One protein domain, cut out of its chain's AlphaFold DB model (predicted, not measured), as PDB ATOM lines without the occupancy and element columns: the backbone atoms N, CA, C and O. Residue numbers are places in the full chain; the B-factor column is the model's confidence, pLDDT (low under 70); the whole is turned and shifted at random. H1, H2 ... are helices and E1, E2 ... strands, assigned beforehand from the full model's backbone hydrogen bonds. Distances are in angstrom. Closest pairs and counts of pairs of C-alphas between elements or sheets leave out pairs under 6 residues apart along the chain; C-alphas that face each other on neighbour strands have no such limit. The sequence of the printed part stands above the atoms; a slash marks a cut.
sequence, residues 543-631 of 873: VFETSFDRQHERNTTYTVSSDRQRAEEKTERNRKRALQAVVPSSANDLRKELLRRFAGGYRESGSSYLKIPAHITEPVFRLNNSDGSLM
ATOM      1  N   VAL A 543     107.324  93.327 166.421       97.94
ATOM      2  CA  VAL A 543     106.293  94.272 166.874       97.94
ATOM      3  C   VAL A 543     106.550  95.671 166.308       97.94
ATOM      4  O   VAL A 543     107.672  96.188 166.339       97.94
ATOM      5  N   PHE A 544     105.488  96.285 165.794       98.12
ATOM      6  CA  PHE A 544     105.452  97.654 165.304       98.12
ATOM      7  C   PHE A 544     104.379  98.433 166.062       98.12
ATOM      8  O   PHE A 544     103.178  98.223 165.874       98.12
ATOM      9  N   GLU A 545     104.829  99.356 166.904       97.94
ATOM     10  CA  GLU A 545     103.950 100.298 167.588       97.94
ATOM     11  C   GLU A 545     103.507 101.404 166.631       97.94
ATOM     12  O   GLU A 545     104.290 101.896 165.811       97.94
ATOM     13  N   THR A 546     102.244 101.807 166.742       98.12
ATOM     14  CA  THR A 546     101.686 102.904 165.951       98.12
ATOM     15  C   THR A 546     101.024 103.925 166.862       98.12
ATOM     16  O   THR A 546     100.529 103.600 167.936       98.12
ATOM     17  N   SER A 547     100.944 105.172 166.407       98.00
ATOM     18  CA  SER A 547     100.152 106.202 167.077       98.00
ATOM     19  C   SER A 547      98.683 106.197 166.634       98.00
ATOM     20  O   SER A 547      97.978 107.157 166.904       98.00
ATOM     21  N   PHE A 548      98.191 105.153 165.954       98.31
ATOM     22  CA  PHE A 548      96.794 105.082 165.519       98.31
ATOM     23  C   PHE A 548      95.859 104.896 166.721       98.31
ATOM     24  O   PHE A 548      95.962 103.923 167.468       98.31
ATOM     25  N   ASP A 549      94.924 105.815 166.915       98.12
ATOM     26  CA  ASP A 549      93.880 105.746 167.931       98.12
ATOM     27  C   ASP A 549      92.594 105.205 167.305       98.12
ATOM     28  O   ASP A 549      91.834 105.916 166.645       98.12
ATOM     29  N   ARG A 550      92.313 103.925 167.538       96.44
ATOM     30  CA  ARG A 550      91.097 103.279 167.026       96.44
ATOM     31  C   ARG A 550      89.795 103.896 167.560       96.44
ATOM     32  O   ARG A 550      88.757 103.720 166.929       96.44
ATOM     33  N   GLN A 551      89.831 104.597 168.698       96.81
ATOM     34  CA  GLN A 551      88.669 105.269 169.291       96.81
ATOM     35  C   GLN A 551      88.466 106.689 168.754       96.81
ATOM     36  O   GLN A 551      87.409 107.281 168.987       96.81
ATOM     37  N   HIS A 552      89.421 107.220 167.989       97.25
ATOM     38  CA  HIS A 552      89.289 108.522 167.354       97.25
ATOM     39  C   HIS A 552      88.030 108.570 166.467       97.25
ATOM     40  O   HIS A 552      87.737 107.641 165.708       97.25
ATOM     41  N   GLU A 553      87.284 109.678 166.511       96.31
ATOM     42  CA  GLU A 553      85.986 109.843 165.826       96.31
ATOM     43  C   GLU A 553      86.051 109.499 164.323       96.31
ATOM     44  O   GLU A 553      85.176 108.834 163.762       96.31
ATOM     45  N   ARG A 554      87.152 109.882 163.667       95.25
ATOM     46  CA  ARG A 554      87.397 109.588 162.243       95.25
ATOM     47  C   ARG A 554      87.568 108.097 161.933       95.25
ATOM     48  O   ARG A 554      87.229 107.684 160.830       95.25
ATOM     49  N   ASN A 555      88.082 107.313 162.877       96.25
ATOM     50  CA  ASN A 555      88.361 105.887 162.692       96.25
ATOM     51  C   ASN A 555      87.128 105.032 163.045       96.25
ATOM     52  O   ASN A 555      86.870 103.996 162.432       96.25
ATOM     53  N   THR A 556      86.289 105.504 163.971       95.06
ATOM     54  CA  THR A 556      85.047 104.808 164.346       95.06
ATOM     55  C   THR A 556      83.931 104.979 163.308       95.06
ATOM     56  O   THR A 556      83.086 104.089 163.163       95.06
ATOM     57  N   THR A 557      83.957 106.063 162.525       92.81
ATOM     58  CA  THR A 557      82.938 106.377 161.512       92.81
ATOM     59  C   THR A 557      82.932 105.374 160.351       92.81
ATOM     60  O   THR A 557      83.883 105.278 159.578       92.81
ATOM     61  N   TYR A 558      81.815 104.662 160.164       91.38
ATOM     62  CA  TYR A 558      81.612 103.790 159.004       91.38
ATOM     63  C   TYR A 558      81.258 104.622 157.773       91.38
ATOM     64  O   TYR A 558      80.179 105.204 157.690       91.38
ATOM     65  N   THR A 559      82.173 104.685 156.808       89.25
ATOM     66  CA  THR A 559      82.041 105.618 155.681       89.25
ATOM     67  C   THR A 559      81.420 105.004 154.420       89.25
ATOM     68  O   THR A 559      81.287 105.701 153.410       89.25
ATOM     69  N   VAL A 560      81.098 103.709 154.410       92.38
ATOM     70  CA  VAL A 560      80.523 103.041 153.231       92.38
ATOM     71  C   VAL A 560      79.015 103.286 153.190       92.38
ATOM     72  O   VAL A 560      78.322 103.114 154.192       92.38
ATOM     73  N   SER A 561      78.521 103.706 152.026       94.06
ATOM     74  CA  SER A 561      77.096 103.939 151.782       94.06
ATOM     75  C   SER A 561      76.298 102.638 151.900       94.06
ATOM     76  O   SER A 561      76.798 101.582 151.526       94.06
ATOM     77  N   SER A 562      75.049 102.711 152.368       93.00
ATOM     78  CA  SER A 562      74.097 101.597 152.231       93.00
ATOM     79  C   SER A 562      73.653 101.396 150.779       93.00
ATOM     80  O   SER A 562      73.230 100.307 150.412       93.00
ATOM     81  N   ASP A 563      73.761 102.442 149.953       95.12
ATOM     82  CA  ASP A 563      73.545 102.360 148.509       95.12
ATOM     83  C   ASP A 563      74.650 101.529 147.837       95.12
ATOM     84  O   ASP A 563      75.837 101.871 147.920       95.12
ATOM     85  N   ARG A 564      74.245 100.437 147.176       91.69
ATOM     86  CA  ARG A 564      75.148  99.423 146.612       91.69
ATOM     87  C   ARG A 564      76.067  99.994 145.532       91.69
ATOM     88  O   ARG A 564      77.255  99.674 145.541       91.69
ATOM     89  N   GLN A 565      75.548 100.847 144.648       92.81
ATOM     90  CA  GLN A 565      76.325 101.439 143.558       92.81
ATOM     91  C   GLN A 565      77.385 102.404 144.101       92.81
ATOM     92  O   GLN A 565      78.565 102.286 143.776       92.81
ATOM     93  N   ARG A 566      77.013 103.302 145.020       95.19
ATOM     94  CA  ARG A 566      77.968 104.215 145.670       95.19
ATOM     95  C   ARG A 566      79.024 103.468 146.482       95.19
ATOM     96  O   ARG A 566      80.181 103.893 146.522       95.19
ATOM     97  N   ALA A 567      78.650 102.379 147.155       94.44
ATOM     98  CA  ALA A 567      79.595 101.527 147.875       94.44
ATOM     99  C   ALA A 567      80.607 100.870 146.923       94.44
ATOM    100  O   ALA A 567      81.800 100.794 147.232       94.44
ATOM    101  N   GLU A 568      80.149 100.445 145.750       93.69
ATOM    102  CA  GLU A 568      80.973  99.862 144.694       93.69
ATOM    103  C   GLU A 568      81.939 100.880 144.082       93.69
ATOM    104  O   GLU A 568      83.147 100.665 144.110       93.69
ATOM    105  N   GLU A 569      81.447 102.042 143.648       95.25
ATOM    106  CA  GLU A 569      82.277 103.135 143.124       95.25
ATOM    107  C   GLU A 569      83.340 103.580 144.136       95.25
ATOM    108  O   GLU A 569      84.493 103.871 143.791       95.25
ATOM    109  N   LYS A 570      82.964 103.628 145.419       96.12
ATOM    110  CA  LYS A 570      83.891 103.940 146.502       96.12
ATOM    111  C   LYS A 570      84.929 102.838 146.700       96.12
ATOM    112  O   LYS A 570      86.093 103.168 146.931       96.12
ATOM    113  N   THR A 571      84.532 101.571 146.605       96.19
ATOM    114  CA  THR A 571      85.453 100.428 146.662       96.19
ATOM    115  C   THR A 571      86.464 100.520 145.522       96.19
ATOM    116  O   THR A 571      87.664 100.533 145.785       96.19
ATOM    117  N   GLU A 572      86.011 100.718 144.283       96.12
ATOM    118  CA  GLU A 572      86.876 100.843 143.103       96.12
ATOM    119  C   GLU A 572      87.870 101.994 143.208       96.12
ATOM    120  O   GLU A 572      89.069 101.850 142.952       96.12
ATOM    121  N   ARG A 573      87.398 103.157 143.661       97.00
ATOM    122  CA  ARG A 573      88.270 104.308 143.907       97.00
ATOM    123  C   ARG A 573      89.360 103.984 144.927       97.00
ATOM    124  O   ARG A 573      90.484 104.464 144.790       97.00
ATOM    125  N   ASN A 574      89.038 103.199 145.954       97.75
ATOM    126  CA  ASN A 574      90.002 102.796 146.971       97.75
ATOM    127  C   ASN A 574      90.937 101.680 146.501       97.75
ATOM    128  O   ASN A 574      92.111 101.751 146.845       97.75
ATOM    129  N   ARG A 575      90.492 100.745 145.651       97.69
ATOM    130  CA  ARG A 575      91.379  99.779 144.976       97.69
ATOM    131  C   ARG A 575      92.452 100.500 144.161       97.69
ATOM    132  O   ARG A 575      93.636 100.247 144.361       97.69
ATOM    133  N   LYS A 576      92.065 101.490 143.346       97.69
ATOM    134  CA  LYS A 576      93.010 102.316 142.563       97.69
ATOM    135  C   LYS A 576      94.032 103.048 143.438       97.69
ATOM    136  O   LYS A 576      95.207 103.098 143.098       97.69
ATOM    137  N   ARG A 577      93.598 103.594 144.578       97.94
ATOM    138  CA  ARG A 577      94.484 104.274 145.541       97.94
ATOM    139  C   ARG A 577      95.422 103.309 146.263       97.94
ATOM    140  O   ARG A 577      96.583 103.634 146.471       97.94
ATOM    141  N   ALA A 578      94.926 102.135 146.638       98.06
ATOM    142  CA  ALA A 578      95.710 101.102 147.301       98.06
ATOM    143  C   ALA A 578      96.756 100.469 146.365       98.06
ATOM    144  O   ALA A 578      97.845 100.142 146.819       98.06
ATOM    145  N   LEU A 579      96.492 100.393 145.055       97.75
ATOM    146  CA  LEU A 579      97.501 100.018 144.052       97.75
ATOM    147  C   LEU A 579      98.671 101.014 143.972       97.75
ATOM    148  O   LEU A 579      99.776 100.634 143.604       97.75
ATOM    149  N   GLN A 580      98.441 102.276 144.343       98.00
ATOM    150  CA  GLN A 580      99.453 103.339 144.403       98.00
ATOM    151  C   GLN A 580     100.068 103.482 145.806       98.00
ATOM    152  O   GLN A 580     100.615 104.532 146.147       98.00
ATOM    153  N   ALA A 581      99.923 102.466 146.661       98.12
ATOM    154  CA  ALA A 581     100.438 102.509 148.020       98.12
ATOM    155  C   ALA A 581     101.962 102.684 148.049       98.12
ATOM    156  O   ALA A 581     102.693 102.075 147.270       98.12
ATOM    157  N   VAL A 582     102.438 103.472 149.014       98.12
ATOM    158  CA  VAL A 582     103.870 103.578 149.321       98.12
ATOM    159  C   VAL A 582     104.352 102.224 149.840       98.12
ATOM    160  O   VAL A 582     103.662 101.602 150.650       98.12
ATOM    161  N   VAL A 583     105.519 101.768 149.383       98.31
ATOM    162  CA  VAL A 583     106.139 100.510 149.816       98.31
ATOM    163  C   VAL A 583     107.404 100.857 150.608       98.31
ATOM    164  O   VAL A 583     108.345 101.376 150.010       98.31
ATOM    165  N   PRO A 584     107.444 100.614 151.928       98.19
ATOM    166  CA  PRO A 584     108.643 100.836 152.713       98.19
ATOM    167  C   PRO A 584     109.729  99.830 152.327       98.19
ATOM    168  O   PRO A 584     109.466  98.645 152.120       98.19
ATOM    169  N   SER A 585     110.959 100.323 152.258       97.56
ATOM    170  CA  SER A 585     112.156  99.583 151.838       97.56
ATOM    171  C   SER A 585     112.787  98.737 152.950       97.56
ATOM    172  O   SER A 585     113.606  97.863 152.690       97.56
ATOM    173  N   SER A 586     112.442  99.012 154.210       97.69
ATOM    174  CA  SER A 586     112.988  98.329 155.384       97.69
ATOM    175  C   SER A 586     112.031  98.411 156.574       97.69
ATOM    176  O   SER A 586     111.113  99.230 156.595       97.69
ATOM    177  N   ALA A 587     112.281  97.620 157.622       97.25
ATOM    178  CA  ALA A 587     111.515  97.704 158.870       97.25
ATOM    179  C   ALA A 587     111.615  99.090 159.544       97.25
ATOM    180  O   ALA A 587     110.652  99.566 160.143       97.25
ATOM    181  N   ASN A 588     112.761  99.772 159.440       97.88
ATOM    182  CA  ASN A 588     112.917 101.126 159.979       97.88
ATOM    183  C   ASN A 588     112.118 102.156 159.168       97.88
ATOM    184  O   ASN A 588     111.494 103.047 159.736       97.88
ATOM    185  N   ASP A 589     112.118 102.007 157.843       98.25
ATOM    186  CA  ASP A 589     111.312 102.824 156.938       98.25
ATOM    187  C   ASP A 589     109.811 102.632 157.213       98.25
ATOM    188  O   ASP A 589     109.076 103.600 157.386       98.25
ATOM    189  N   LEU A 590     109.379 101.382 157.423       98.06
ATOM    190  CA  LEU A 590     108.016 101.064 157.851       98.06
ATOM    191  C   LEU A 590     107.647 101.765 159.169       98.06
ATOM    192  O   LEU A 590     106.590 102.387 159.240       98.06
ATOM    193  N   ARG A 591     108.509 101.727 160.198       98.06
ATOM    194  CA  ARG A 591     108.262 102.441 161.469       98.06
ATOM    195  C   ARG A 591     108.091 103.942 161.258       98.06
ATOM    196  O   ARG A 591     107.152 104.527 161.794       98.06
ATOM    197  N   LYS A 592     108.977 104.560 160.471       98.06
ATOM    198  CA  LYS A 592     108.904 105.995 160.157       98.06
ATOM    199  C   LYS A 592     107.604 106.337 159.440       98.06
ATOM    200  O   LYS A 592     106.934 107.288 159.833       98.06
ATOM    201  N   GLU A 593     107.218 105.544 158.445       97.94
ATOM    202  CA  GLU A 593     105.979 105.753 157.700       97.94
ATOM    203  C   GLU A 593     104.729 105.563 158.565       97.94
ATOM    204  O   GLU A 593     103.797 106.358 158.449       97.94
ATOM    205  N   LEU A 594     104.705 104.574 159.466       97.69
ATOM    206  CA  LEU A 594     103.598 104.373 160.408       97.69
ATOM    207  C   LEU A 594     103.462 105.558 161.380       97.69
ATOM    208  O   LEU A 594     102.364 106.094 161.531       97.69
ATOM    209  N   LEU A 595     104.567 106.014 161.983       96.81
ATOM    210  CA  LEU A 595     104.571 107.167 162.895       96.81
ATOM    211  C   LEU A 595     104.141 108.452 162.188       96.81
ATOM    212  O   LEU A 595     103.276 109.176 162.676       96.81
ATOM    213  N   ARG A 596     104.707 108.716 161.006       96.69
ATOM    214  CA  ARG A 596     104.376 109.893 160.198       96.69
ATOM    215  C   ARG A 596     102.901 109.902 159.810       96.69
ATOM    216  O   ARG A 596     102.251 110.937 159.864       96.69
ATOM    217  N   ARG A 597     102.362 108.752 159.405       96.12
ATOM    218  CA  ARG A 597     100.996 108.636 158.880       96.12
ATOM    219  C   ARG A 597      99.917 108.753 159.950       96.12
ATOM    220  O   ARG A 597      98.802 109.160 159.618       96.12
ATOM    221  N   PHE A 598     100.238 108.389 161.189       97.50
ATOM    222  CA  PHE A 598      99.305 108.385 162.312       97.50
ATOM    223  C   PHE A 598      99.644 109.427 163.381       97.50
ATOM    224  O   PHE A 598      99.171 109.295 164.509       97.50
ATOM    225  N   ALA A 599     100.440 110.454 163.068       96.25
ATOM    226  CA  ALA A 599     100.903 111.447 164.044       96.25
ATOM    227  C   ALA A 599      99.756 112.084 164.858       96.25
ATOM    228  O   ALA A 599      99.918 112.363 166.042       96.25
ATOM    229  N   GLY A 600      98.576 112.251 164.246       96.12
ATOM    230  CA  GLY A 600      97.371 112.778 164.895       96.12
ATOM    231  C   GLY A 600      96.397 111.744 165.478       96.12
ATOM    232  O   GLY A 600      95.259 112.109 165.755       96.12
ATOM    233  N   GLY A 601      96.756 110.462 165.602       97.50
ATOM    234  CA  GLY A 601      95.808 109.421 166.038       97.50
ATOM    235  C   GLY A 601      94.993 108.784 164.908       97.50
ATOM    236  O   GLY A 601      94.243 107.836 165.118       97.50
ATOM    237  N   TYR A 602      95.110 109.271 163.679       97.06
ATOM    238  CA  TYR A 602      94.353 108.795 162.520       97.06
ATOM    239  C   TYR A 602      95.164 108.997 161.241       97.06
ATOM    240  O   TYR A 602      96.155 109.724 161.234       97.06
ATOM    241  N   ARG A 603      94.732 108.385 160.133       95.88
ATOM    242  CA  ARG A 603      95.360 108.593 158.821       95.88
ATOM    243  C   ARG A 603      95.069 109.999 158.291       95.88
ATOM    244  O   ARG A 603      93.932 110.286 157.913       95.88
ATOM    245  N   GLU A 604      96.091 110.848 158.194       91.25
ATOM    246  CA  GLU A 604      95.937 112.249 157.762       91.25
ATOM    247  C   GLU A 604      95.331 112.396 156.359       91.25
ATOM    248  O   GLU A 604      94.404 113.181 156.154       91.25
ATOM    249  N   SER A 605      95.817 111.607 155.395       92.50
ATOM    250  CA  SER A 605      95.334 111.624 154.013       92.50
ATOM    251  C   SER A 605      94.472 110.403 153.704       92.50
ATOM    252  O   SER A 605      94.976 109.288 153.541       92.50
ATOM    253  N   GLY A 606      93.165 110.626 153.531       86.69
ATOM    254  CA  GLY A 606      92.188 109.586 153.186       86.69
ATOM    255  C   GLY A 606      92.377 108.929 151.809       86.69
ATOM    256  O   GLY A 606      91.630 108.011 151.464       86.69
ATOM    257  N   SER A 607      93.329 109.395 150.993       91.25
ATOM    258  CA  SER A 607      93.714 108.759 149.726       91.25
ATOM    259  C   SER A 607      95.006 107.949 149.805       91.25
ATOM    260  O   SER A 607      95.269 107.176 148.889       91.25
ATOM    261  N   SER A 608      95.796 108.100 150.868       95.75
ATOM    262  CA  SER A 608      97.104 107.454 150.981       95.75
ATOM    263  C   SER A 608      97.002 106.019 151.508       95.75
ATOM    264  O   SER A 608      96.259 105.740 152.454       95.75
ATOM    265  N   TYR A 609      97.794 105.112 150.930       98.56
ATOM    266  CA  TYR A 609      97.955 103.728 151.391       98.56
ATOM    267  C   TYR A 609      99.437 103.381 151.604       98.56
ATOM    268  O   TYR A 609     100.314 104.062 151.065       98.56
ATOM    269  N   LEU A 610      99.703 102.427 152.490       98.38
ATOM    270  CA  LEU A 610     101.020 101.884 152.811       98.38
ATOM    271  C   LEU A 610     100.933 100.371 152.631       98.38
ATOM    272  O   LEU A 610     100.176  99.706 153.340       98.38
ATOM    273  N   LYS A 611     101.662  99.836 151.657       98.56
ATOM    274  CA  LYS A 611     101.729  98.400 151.409       98.56
ATOM    275  C   LYS A 611     102.867  97.834 152.230       98.56
ATOM    276  O   LYS A 611     103.981  98.324 152.121       98.56
ATOM    277  N   ILE A 612     102.585  96.833 153.056       98.19
ATOM    278  CA  ILE A 612     103.569  96.221 153.954       98.19
ATOM    279  C   ILE A 612     104.124  94.966 153.270       98.19
ATOM    280  O   ILE A 612     103.443  93.939 153.274       98.19
ATOM    281  N   PRO A 613     105.311  95.013 152.637       96.69
ATOM    282  CA  PRO A 613     105.850  93.842 151.963       96.69
ATOM    283  C   PRO A 613     106.146  92.697 152.941       96.69
ATOM    284  O   PRO A 613     106.442  92.908 154.117       96.69
ATOM    285  N   ALA A 614     106.074  91.459 152.451       95.12
ATOM    286  CA  ALA A 614     106.325  90.285 153.284       95.12
ATOM    287  C   ALA A 614     107.777  90.262 153.800       95.12
ATOM    288  O   ALA A 614     107.984  90.215 155.009       95.12
ATOM    289  N   HIS A 615     108.762  90.487 152.922       95.12
ATOM    290  CA  HIS A 615     110.194  90.416 153.251       95.12
ATOM    291  C   HIS A 615     110.673  91.362 154.371       95.12
ATOM    292  O   HIS A 615     111.723  91.118 154.954       95.12
ATOM    293  N   ILE A 616     109.943  92.441 154.695       95.38
ATOM    294  CA  ILE A 616     110.312  93.341 155.808       95.38
ATOM    295  C   ILE A 616     109.706  92.928 157.155       95.38
ATOM    296  O   ILE A 616     110.099  93.482 158.178       95.38
ATOM    297  N   THR A 617     108.714  92.030 157.136       90.69
ATOM    298  CA  THR A 617     107.888  91.629 158.287       90.69
ATOM    299  C   THR A 617     107.879  90.119 158.535       90.69
ATOM    300  O   THR A 617     107.041  89.596 159.272       90.69
ATOM    301  N   GLU A 618     108.767  89.387 157.868       86.06
ATOM    302  CA  GLU A 618     108.828  87.934 157.942       86.06
ATOM    303  C   GLU A 618     109.561  87.442 159.202       86.06
ATOM    304  O   GLU A 618     110.522  88.073 159.644       86.06
ATOM    305  N   PRO A 619     109.145  86.287 159.762       93.88
ATOM    306  CA  PRO A 619     108.006  85.454 159.343       93.88
ATOM    307  C   PRO A 619     106.685  85.773 160.077       93.88
ATOM    308  O   PRO A 619     105.624  85.349 159.619       93.88
ATOM    309  N   VAL A 620     106.724  86.512 161.190       97.75
ATOM    310  CA  VAL A 620     105.548  86.872 162.000       97.75
ATOM    311  C   VAL A 620     105.672  88.323 162.454       97.75
ATOM    312  O   VAL A 620     106.702  88.709 163.007       97.75
ATOM    313  N   PHE A 621     104.616  89.122 162.284       97.81
ATOM    314  CA  PHE A 621     104.604  90.495 162.789       97.81
ATOM    315  C   PHE A 621     103.271  90.912 163.400       97.81
ATOM    316  O   PHE A 621     102.207  90.378 163.083       97.81
ATOM    317  N   ARG A 622     103.354  91.913 164.278       98.25
ATOM    318  CA  ARG A 622     102.240  92.490 165.030       98.25
ATOM    319  C   ARG A 622     102.248  94.009 164.897       98.25
ATOM    320  O   ARG A 622     103.273  94.646 165.126       98.25
ATOM    321  N   LEU A 623     101.096  94.577 164.560       98.44
ATOM    322  CA  LEU A 623     100.817  96.007 164.611       98.44
ATOM    323  C   LEU A 623      99.915  96.297 165.805       98.44
ATOM    324  O   LEU A 623      98.835  95.709 165.928       98.44
ATOM    325  N   ASN A 624     100.338  97.237 166.639       98.50
ATOM    326  CA  ASN A 624      99.575  97.693 167.793       98.50
ATOM    327  C   ASN A 624      99.004  99.091 167.539       98.50
ATOM    328  O   ASN A 624      99.628  99.941 166.897       98.50
ATOM    329  N   ASN A 625      97.794  99.323 168.037       98.44
ATOM    330  CA  ASN A 625      97.218 100.656 168.155       98.44
ATOM    331  C   ASN A 625      97.950 101.442 169.261       98.44
ATOM    332  O   ASN A 625      98.678 100.872 170.069       98.44
ATOM    333  N   SER A 626      97.692 102.744 169.351       97.94
ATOM    334  CA  SER A 626      98.251 103.623 170.394       97.94
ATOM    335  C   SER A 626      97.865 103.230 171.826       97.94
ATOM    336  O   SER A 626      98.575 103.583 172.763       97.94
ATOM    337  N   ASP A 627      96.766 102.488 172.005       97.00
ATOM    338  CA  ASP A 627      96.333 101.924 173.291       97.00
ATOM    339  C   ASP A 627      96.971 100.550 173.593       97.00
ATOM    340  O   ASP A 627      96.573  99.886 174.549       97.00
ATOM    341  N   GLY A 628      97.921 100.094 172.767       97.06
ATOM    342  CA  GLY A 628      98.564  98.780 172.857       97.06
ATOM    343  C   GLY A 628      97.703  97.615 172.353       97.06
ATOM    344  O   GLY A 628      98.189  96.489 172.250       97.06
ATOM    345  N   SER A 629      96.433  97.851 172.007       96.62
ATOM    346  CA  SER A 629      95.560  96.789 171.502       96.62
ATOM    347  C   SER A 629      95.953  96.356 170.090       96.62
ATOM    348  O   SER A 629      96.465  97.149 169.297       96.62
ATOM    349  N   LEU A 630      95.651  95.104 169.742       98.00
ATOM    350  CA  LEU A 630      95.943  94.566 168.419       98.00
ATOM    351  C   LEU A 630      95.219  95.343 167.301       98.00
ATOM    352  O   LEU A 630      93.985  95.417 167.279       98.00
ATOM    353  N   MET A 631      95.994  95.873 166.349       98.25
ATOM    354  CA  MET A 631      95.502  96.410 165.076       98.25
ATOM    355  C   MET A 631      95.425  95.300 164.025       98.25
ATOM    356  O   MET A 631      94.367  95.068 163.441       98.25
TER     357      MET A 631
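This is residues 543 to 631 of the 873 residues of an uncharacterized protein of Peniophora sp. CBMAI 1063 (UniProt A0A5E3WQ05). The model is an open ring of chain, with a small parallel sheet of two strands, E1 and E2, at one end and helix H3 next to E1. The long helix H2 makes one side of the ring and reaches to its far end, the one-turn helix H1 is on the opposite side, and the long link of residues 598 to 619 swings from H3 into the opening before it comes back to E2. The printed part has 89 residues with three named helices and two named strands, in the order E1, H1, H2, H3, E2; the class is mixed, helices and strands, with under half of the residues in named elements. The whole is only just compact, close to loose, with a radius of gyration of the C-alphas of 14.4 A, and spans 40 by 27 by 21 A.

E1, residues 543 to 545, and E2, residues 620 to 624, are parallel neighbours, with 19 degrees between their directions. C-alphas 543 and 622 face each other at 4.8 A. N 544 and O 622, at 2.8 A, and N 624 and O 544, at 3.1 A, are within hydrogen-bond range. H3, residues 587 to 597, has its centre 10.0 A from that of E1; their closest C-alphas, those of Phe 544 and Arg 591, are 6.7 A apart. H2, residues 564 to 579, is apart from E1, E2 and H3. H1, residues 553 to 556, is apart from H2, H3 and E2. No helix touches another. E1, the three helices and E2 form a strand-helix-strand unit, two parallel neighbour strands with helices between them along the chain. In H2 and H3 every O i to N i+4 pair is within hydrogen-bond range; H1 is too short for such a pair, and its one O i to N i+3 pair is not within range.

E2 measures 13.7 A from first to last C-alpha, and C-alpha 624 is at (99.575, 97.693, 167.793). E1 is 6.5 A long and begins at C-alpha 543, (106.293, 94.272, 166.874). H3 measures 15.2 A. H2 measures 22.5 A, from C-alpha 564 at (75.148, 99.423, 146.612) to C-alpha 579 at (97.501, 100.018, 144.052). H1 measures 5.3 A.

The two C-alphas farthest apart, those of Asp 563 and Asn 588, are 41.0 A apart. The C-alphas of the first and last printed residues, Val 543 and Met 631, are 11.1 A apart. The links E1 to H1, H1 to H2 and H2 to H3 are short, with 7 residues each; H3 to E2 is a long link of 22 residues. The printed part has no cut. Its mean pLDDT is 96.2, and no printed residue is under 70.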